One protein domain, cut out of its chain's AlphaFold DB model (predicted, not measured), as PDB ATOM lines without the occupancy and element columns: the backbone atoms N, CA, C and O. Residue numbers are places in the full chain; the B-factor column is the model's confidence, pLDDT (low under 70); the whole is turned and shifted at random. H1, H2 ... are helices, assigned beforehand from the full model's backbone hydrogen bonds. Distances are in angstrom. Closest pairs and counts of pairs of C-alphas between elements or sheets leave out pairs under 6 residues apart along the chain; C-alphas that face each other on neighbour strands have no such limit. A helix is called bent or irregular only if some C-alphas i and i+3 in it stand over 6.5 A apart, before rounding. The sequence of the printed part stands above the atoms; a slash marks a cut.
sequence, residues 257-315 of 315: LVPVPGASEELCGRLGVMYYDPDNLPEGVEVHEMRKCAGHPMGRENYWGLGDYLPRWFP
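What this domain is: This is residues 257 to 315 of the 315 residues of the protein "GPI anchored glycoprotein" of Aspergillus flavus (UniProt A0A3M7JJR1). With little regular structure, this is a rod made mostly of loop: two short helices, H1 then H2, meet toward one end, and the loop between them runs to the other end at Gly 284 and folds back. The 59 printed residues, 13 in named elements, are all helix by class, with no named strand. The whole is only just loose, close to compact, with a radius of gyration of the C-alphas of 12.6 A and spans of 36 by 17 by 16 A.

Where its parts are: Residues 258 to 259 pair antiparallel with residues 275 to 276. H1, residues 265 to 271, begins at C-alpha (226.899, 209.082, 226.125) and is 8.6 A long. H2, residues 300 to 305, is 9.9 A long and ends at C-alpha (211.969, 211.197, 224.389). Both are irregular: C-alphas 267 and 270 are 9.5 A apart, C-alphas 301 and 304 9.4 A.

How they stand to each other: H1 and H2 touch, their closest C-alphas, Leu 271 and Glu 301, 6.4 A apart. They run opposite ways at a steep tilt of 60 degrees. Within hydrogen-bond range are 1 of 3 O i to N i+4 and 1 of 4 O i to N i+3 pairs in H1, 0 of 2 and 2 of 3 in H2.

The domain as a whole: The C-alphas farthest apart, Gly 284 and Pro 311, are 38.2 A apart. The printed part has no cut, and the link from H1 to H2, 28 residues, is long. Residue 270 and residues 296 to 315 have pLDDT under 70.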
ATOM      1  N   LEU A 257     235.113 216.349 239.070       82.81
ATOM      2  CA  LEU A 257     233.823 215.741 238.781       82.81
ATOM      3  C   LEU A 257     234.026 214.478 237.932       82.81
ATOM      4  O   LEU A 257     234.573 214.546 236.829       82.81
ATOM      5  N   VAL A 258     233.580 213.333 238.446       88.38
ATOM      6  CA  VAL A 258     233.662 212.029 237.773       88.38
ATOM      7  C   VAL A 258     232.280 211.593 237.281       88.38
ATOM      8  O   VAL A 258     231.278 211.924 237.916       88.38
ATOM      9  N   PRO A 259     232.184 210.878 236.146       88.62
ATOM     10  CA  PRO A 259     230.905 210.383 235.648       88.62
ATOM     11  C   PRO A 259     230.347 209.290 236.570       88.62
ATOM     12  O   PRO A 259     231.100 208.483 237.119       88.62
ATOM     13  N   VAL A 260     229.020 209.230 236.713       87.75
ATOM     14  CA  VAL A 260     228.345 208.177 237.492       87.75
ATOM     15  C   VAL A 260     228.661 206.786 236.897       87.75
ATOM     16  O   VAL A 260     228.571 206.610 235.677       87.75
ATOM     17  N   PRO A 261     229.016 205.769 237.711       87.19
ATOM     18  CA  PRO A 261     229.382 204.443 237.217       87.19
ATOM     19  C   PRO A 261     228.336 203.807 236.289       87.19
ATOM     20  O   PRO A 261     227.164 203.632 236.630       87.19
ATOM     21  N   GLY A 262     228.778 203.419 235.091       82.56
ATOM     22  CA  GLY A 262     227.913 202.808 234.082       82.56
ATOM     23  C   GLY A 262     226.913 203.771 233.433       82.56
ATOM     24  O   GLY A 262     225.921 203.295 232.874       82.56
ATOM     25  N   ALA A 263     227.137 205.084 233.525       84.69
ATOM     26  CA  ALA A 263     226.617 206.067 232.581       84.69
ATOM     27  C   ALA A 263     227.530 206.137 231.341       84.69
ATOM     28  O   ALA A 263     228.752 206.035 231.456       84.69
ATOM     29  N   SER A 264     226.945 206.324 230.161       85.62
ATOM     30  CA  SER A 264     227.663 206.552 228.901       85.62
ATOM     31  C   SER A 264     226.893 207.553 228.042       85.62
ATOM     32  O   SER A 264     225.689 207.731 228.231       85.62
ATOM     33  N   GLU A 265     227.568 208.194 227.087       80.50
ATOM     34  CA  GLU A 265     226.899 209.082 226.125       80.50
ATOM     35  C   GLU A 265     225.866 208.321 225.278       80.50
ATOM     36  O   GLU A 265     224.799 208.852 225.011       80.50
ATOM     37  N   GLU A 266     226.115 207.048 224.954       75.00
ATOM     38  CA  GLU A 266     225.149 206.175 224.264       75.00
ATOM     39  C   GLU A 266     223.891 205.875 225.100       75.00
ATOM     40  O   GLU A 266     222.817 205.686 224.543       75.00
ATOM     41  N   LEU A 267     224.013 205.809 226.433       74.81
ATOM     42  CA  LEU A 267     222.893 205.520 227.338       74.81
ATOM     43  C   LEU A 267     222.090 206.777 227.697       74.81
ATOM     44  O   LEU A 267     220.906 206.673 228.009       74.81
ATOM     45  N   CYS A 268     222.735 207.945 227.694       73.38
ATOM     46  CA  CYS A 268     222.113 209.208 228.085       73.38
ATOM     47  C   CYS A 268     221.734 210.115 226.905       73.38
ATOM     48  O   CYS A 268     220.905 211.002 227.091       73.38
ATOM     49  N   GLY A 269     222.312 209.927 225.716       74.69
ATOM     50  CA  GLY A 269     222.026 210.752 224.541       74.69
ATOM     51  C   GLY A 269     222.146 212.247 224.852       74.69
ATOM     52  O   GLY A 269     223.107 212.698 225.486       74.69
ATOM     53  N   ARG A 270     221.121 213.019 224.468       66.38
ATOM     54  CA  ARG A 270     221.048 214.464 224.748       66.38
ATOM     55  C   ARG A 270     220.938 214.827 226.237       66.38
ATOM     56  O   ARG A 270     221.362 215.916 226.605       66.38
ATOM     57  N   LEU A 271     220.473 213.923 227.109       76.06
ATOM     58  CA  LEU A 271     220.390 214.169 228.562       76.06
ATOM     59  C   LEU A 271     221.760 214.421 229.208       76.06
ATOM     60  O   LEU A 271     221.811 214.855 230.358       76.06
ATOM     61  N   GLY A 272     222.853 214.067 228.524       80.12
ATOM     62  CA  GLY A 272     224.211 214.145 229.045       80.12
ATOM     63  C   GLY A 272     224.489 213.131 230.157       80.12
ATOM     64  O   GLY A 272     223.601 212.664 230.870       80.12
ATOM     65  N   VAL A 273     225.759 212.778 230.331       88.12
ATOM     66  CA  VAL A 273     226.207 211.952 231.462       88.12
ATOM     67  C   VAL A 273     226.167 212.793 232.741       88.12
ATOM     68  O   VAL A 273     226.652 213.923 232.752       88.12
ATOM     69  N   MET A 274     225.607 212.253 233.826       85.69
ATOM     70  CA  MET A 274     225.681 212.887 235.143       85.69
ATOM     71  C   MET A 274     227.106 212.765 235.687       85.69
ATOM     72  O   MET A 274     227.683 211.675 235.695       85.69
ATOM     73  N   TYR A 275     227.644 213.873 236.193       88.81
ATOM     74  CA  TYR A 275     228.913 213.901 236.914       88.81
ATOM     75  C   TYR A 275     228.681 214.295 238.374       88.81
ATOM     76  O   TYR A 275     227.792 215.094 238.670       88.81
ATOM     77  N   TYR A 276     229.491 213.753 239.279       85.19
ATOM     78  CA  TYR A 276     229.419 214.018 240.714       85.19
ATOM     79  C   TYR A 276     230.809 214.244 241.315       85.19
ATOM     80  O   TYR A 276     231.825 213.864 240.732       85.19
ATOM     81  N   ASP A 277     230.844 214.888 242.478       89.62
ATOM     82  CA  ASP A 277     232.049 215.037 243.292       89.62
ATOM     83  C   ASP A 277     232.138 213.839 244.258       89.62
ATOM     84  O   ASP A 277     231.223 213.658 245.068       89.62
ATOM     85  N   PRO A 278     233.178 212.989 244.173       83.94
ATOM     86  CA  PRO A 278     233.275 211.791 245.002       83.94
ATOM     87  C   PRO A 278     233.546 212.101 246.479       83.94
ATOM     88  O   PRO A 278     233.225 211.270 247.325       83.94
ATOM     89  N   ASP A 279     234.086 213.284 246.788       85.38
ATOM     90  CA  ASP A 279     234.383 213.721 248.156       85.38
ATOM     91  C   ASP A 279     233.219 214.526 248.779       85.38
ATOM     92  O   ASP A 279     233.261 214.863 249.964       85.38
ATOM     93  N   ASN A 280     232.170 214.835 248.002       85.88
ATOM     94  CA  ASN A 280     231.053 215.694 248.405       85.88
ATOM     95  C   ASN A 280     229.699 215.182 247.869       85.88
ATOM     96  O   ASN A 280     229.016 215.841 247.078       85.88
ATOM     97  N   LEU A 281     229.317 213.980 248.307       83.75
ATOM     98  CA  LEU A 281     227.990 213.408 248.066       83.75
ATOM     99  C   LEU A 281     226.927 214.025 249.002       83.75
ATOM    100  O   LEU A 281     227.248 214.377 250.139       83.75
ATOM    101  N   PRO A 282     225.652 214.120 248.572       79.12
ATOM    102  CA  PRO A 282     224.549 214.493 249.457       79.12
ATOM    103  C   PRO A 282     224.420 213.531 250.646       79.12
ATOM    104  O   PRO A 282     224.640 212.327 250.511       79.12
ATOM    105  N   GLU A 283     224.031 214.055 251.811       85.50
ATOM    106  CA  GLU A 283     223.918 213.261 253.037       85.50
ATOM    107  C   GLU A 283     222.933 212.092 252.862       85.50
ATOM    108  O   GLU A 283     221.762 212.289 252.538       85.50
ATOM    109  N   GLY A 284     223.425 210.868 253.076       83.50
ATOM    110  CA  GLY A 284     222.634 209.640 252.975       83.50
ATOM    111  C   GLY A 284     222.413 209.093 251.560       83.50
ATOM    112  O   GLY A 284     221.651 208.142 251.439       83.50
ATOM    113  N   VAL A 285     223.052 209.648 250.520       82.38
ATOM    114  CA  VAL A 285     222.951 209.150 249.132       82.38
ATOM    115  C   VAL A 285     224.187 208.335 248.753       82.38
ATOM    116  O   VAL A 285     225.307 208.851 248.755       82.38
ATOM    117  N   GLU A 286     223.994 207.076 248.362       86.00
ATOM    118  CA  GLU A 286     225.062 206.240 247.807       86.00
ATOM    119  C   GLU A 286     225.205 206.424 246.283       86.00
ATOM    120  O   GLU A 286     224.256 206.728 245.562       86.00
ATOM    121  N   VAL A 287     226.413 206.205 245.745       83.38
ATOM    122  CA  VAL A 287     226.738 206.466 244.323       83.38
ATOM    123  C   VAL A 287     225.844 205.691 243.340       83.38
ATOM    124  O   VAL A 287     225.583 206.173 242.239       83.38
ATOM    125  N   HIS A 288     225.363 204.501 243.711       80.75
ATOM    126  CA  HIS A 288     224.477 203.690 242.857       80.75
ATOM    127  C   HIS A 288     223.024 204.188 242.832       80.75
ATOM    128  O   HIS A 288     222.294 203.856 241.900       80.75
ATOM    129  N   GLU A 289     222.632 205.026 243.795       80.50
ATOM    130  CA  GLU A 289     221.326 205.691 243.852       80.50
ATOM    131  C   GLU A 289     221.306 206.976 243.007       80.50
ATOM    132  O   GLU A 289     220.245 207.526 242.703       80.50
ATOM    133  N   MET A 290     222.481 207.461 242.585       81.00
ATOM    134  CA  MET A 290     222.585 208.609 241.695       81.00
ATOM    135  C   MET A 290     222.098 208.255 240.288       81.00
ATOM    136  O   MET A 290     222.529 207.282 239.665       81.00
ATOM    137  N   ARG A 291     221.236 209.111 239.734       83.06
ATOM    138  CA  ARG A 291     220.826 209.024 238.328       83.06
ATOM    139  C   ARG A 291     222.044 209.107 237.401       83.06
ATOM    140  O   ARG A 291     222.918 209.950 237.577       83.06
ATOM    141  N   LYS A 292     222.064 208.256 236.375       83.38
ATOM    142  CA  LYS A 292     223.166 208.167 235.404       83.38
ATOM    143  C   LYS A 292     223.259 209.361 234.451       83.38
ATOM    144  O   LYS A 292     224.352 209.671 233.988       83.38
ATOM    145  N   CYS A 293     222.136 210.017 234.166       85.12
ATOM    146  CA  CYS A 293     222.049 211.091 233.178       85.12
ATOM    147  C   CYS A 293     221.747 212.448 233.831       85.12
ATOM    148  O   CYS A 293     221.053 212.511 234.851       85.12
ATOM    149  N   ALA A 294     222.295 213.525 233.261       81.88
ATOM    150  CA  ALA A 294     222.221 214.876 233.817       81.88
ATOM    151  C   ALA A 294     220.844 215.538 233.612       81.88
ATOM    152  O   ALA A 294     220.418 216.335 234.452       81.88
ATOM    153  N   GLY A 295     220.086 215.121 232.597       76.31
ATOM    154  CA  GLY A 295     218.648 215.359 232.454       76.31
ATOM    155  C   GLY A 295     217.776 214.248 233.068       76.31
ATOM    156  O   GLY A 295     218.264 213.193 233.481       76.31
ATOM    157  N   HIS A 296     216.463 214.478 233.139       69.31
ATOM    158  CA  HIS A 296     215.466 213.432 233.407       69.31
ATOM    159  C   HIS A 296     214.891 212.931 232.068       69.31
ATOM    160  O   HIS A 296     214.669 213.772 231.200       69.31
ATOM    161  N   PRO A 297     214.592 211.630 231.873       57.12
ATOM    162  CA  PRO A 297     214.066 211.130 230.595       57.12
ATOM    163  C   PRO A 297     212.756 211.780 230.130       57.12
ATOM    164  O   PRO A 297     212.532 211.860 228.935       57.12
ATOM    165  N   MET A 298     211.934 212.282 231.059       52.56
ATOM    166  CA  MET A 298     210.734 213.096 230.782       52.56
ATOM    167  C   MET A 298     210.921 214.568 231.206       52.56
ATOM    168  O   MET A 298     209.969 215.242 231.578       52.56
ATOM    169  N   GLY A 299     212.166 215.035 231.322       50.03
ATOM    170  CA  GLY A 299     212.490 216.418 231.676       50.03
ATOM    171  C   GLY A 299     212.587 217.308 230.440       50.03
ATOM    172  O   GLY A 299     212.745 216.805 229.332       50.03
ATOM    173  N   ARG A 300     212.566 218.631 230.645       49.06
ATOM    174  CA  ARG A 300     212.594 219.643 229.571       49.06
ATOM    175  C   ARG A 300     213.664 219.383 228.496       49.06
ATOM    176  O   ARG A 300     213.388 219.464 227.310       49.06
ATOM    177  N   GLU A 301     214.859 218.984 228.917       51.81
ATOM    178  CA  GLU A 301     216.030 218.771 228.046       51.81
ATOM    179  C   GLU A 301     215.919 217.493 227.176       51.81
ATOM    180  O   GLU A 301     216.754 217.242 226.307       51.81
ATOM    181  N   ASN A 302     214.869 216.687 227.382       56.34
ATOM    182  CA  ASN A 302     214.481 215.514 226.593       56.34
ATOM    183  C   ASN A 302     212.947 215.426 226.480       56.34
ATOM    184  O   ASN A 302     212.350 214.399 226.816       56.34
ATOM    185  N   TYR A 303     212.312 216.523 226.049       51.28
ATOM    186  CA  TYR A 303     210.866 216.604 225.808       51.28
ATOM    187  C   TYR A 303     210.372 215.334 225.073       51.28
ATOM    188  O   TYR A 303     210.822 215.023 223.970       51.28
ATOM    189  N   TRP A 304     209.513 214.555 225.742       46.28
ATOM    190  CA  TRP A 304     208.861 213.319 225.260       46.28
ATOM    191  C   TRP A 304     209.760 212.230 224.641       46.28
ATOM    192  O   TRP A 304     209.292 211.404 223.862       46.28
ATOM    193  N   GLY A 305     211.051 212.177 224.986       44.88
ATOM    194  CA  GLY A 305     211.969 211.197 224.389       44.88
ATOM    195  C   GLY A 305     212.397 211.524 222.952       44.88
ATOM    196  O   GLY A 305     212.980 210.677 222.280       44.88
ATOM    197  N   LEU A 306     212.174 212.763 222.499       45.62
ATOM    198  CA  LEU A 306     212.680 213.313 221.232       45.62
ATOM    199  C   LEU A 306     214.176 213.714 221.318       45.62
ATOM    200  O   LEU A 306     214.716 214.365 220.421       45.62
ATOM    201  N   GLY A 307     214.855 213.328 222.405       46.66
ATOM    202  CA  GLY A 307     216.264 213.575 222.735       46.66
ATOM    203  C   GLY A 307     217.222 213.408 221.571       46.66
ATOM    204  O   GLY A 307     217.992 214.319 221.257       46.66
ATOM    205  N   ASP A 308     217.123 212.254 220.921       47.09
ATOM    206  CA  ASP A 308     218.061 211.806 219.895       47.09
ATOM    207  C   ASP A 308     217.643 212.209 218.468       47.09
ATOM    208  O   ASP A 308     218.412 212.012 217.528       47.09
ATOM    209  N   TYR A 309     216.445 212.791 218.307       45.25
ATOM    210  CA  TYR A 309     215.866 213.165 217.010       45.25
ATOM    211  C   TYR A 309     215.871 214.678 216.747       45.25
ATOM    212  O   TYR A 309     216.011 215.085 215.594       45.25
ATOM    213  N   LEU A 310     215.786 215.521 217.785       44.78
ATOM    214  CA  LEU A 310     215.823 216.978 217.599       44.78
ATOM    215  C   LEU A 310     217.249 217.486 217.286       44.78
ATOM    216  O   LEU A 310     218.240 216.958 217.807       44.78
ATOM    217  N   PRO A 311     217.391 218.556 216.480       42.72
ATOM    218  CA  PRO A 311     218.686 219.166 216.192       42.72
ATOM    219  C   PRO A 311     219.410 219.689 217.443       42.72
ATOM    220  O   PRO A 311     218.801 220.243 218.350       42.72
ATOM    221  N   ARG A 312     220.751 219.643 217.440       39.25
ATOM    222  CA  ARG A 312     221.631 220.093 218.551       39.25
ATOM    223  C   ARG A 312     221.526 221.577 218.960       39.25
ATOM    224  O   ARG A 312     222.287 222.011 219.821       39.25
ATOM    225  N   TRP A 313     220.683 222.366 218.301       41.44
ATOM    226  CA  TRP A 313     220.410 223.767 218.638       41.44
ATOM    227  C   TRP A 313     219.078 223.958 219.385       41.44
ATOM    228  O   TRP A 313     218.814 225.067 219.842       41.44
ATOM    229  N   PHE A 314     218.277 222.898 219.526       37.38
ATOM    230  CA  PHE A 314     217.076 222.862 220.358       37.38
ATOM    231  C   PHE A 314     217.473 222.694 221.847       37.38
ATOM    232  O   PHE A 314     218.381 221.897 222.117       37.38
ATOM    233  N   PRO A 315     216.879 223.458 222.787       42.53
ATOM    234  CA  PRO A 315     217.291 223.500 224.199       42.53
ATOM    235  C   PRO A 315     216.868 222.289 225.062       42.53
ATOM    236  O   PRO A 315     216.072 221.435 224.605       42.53
TER     237      PRO A 315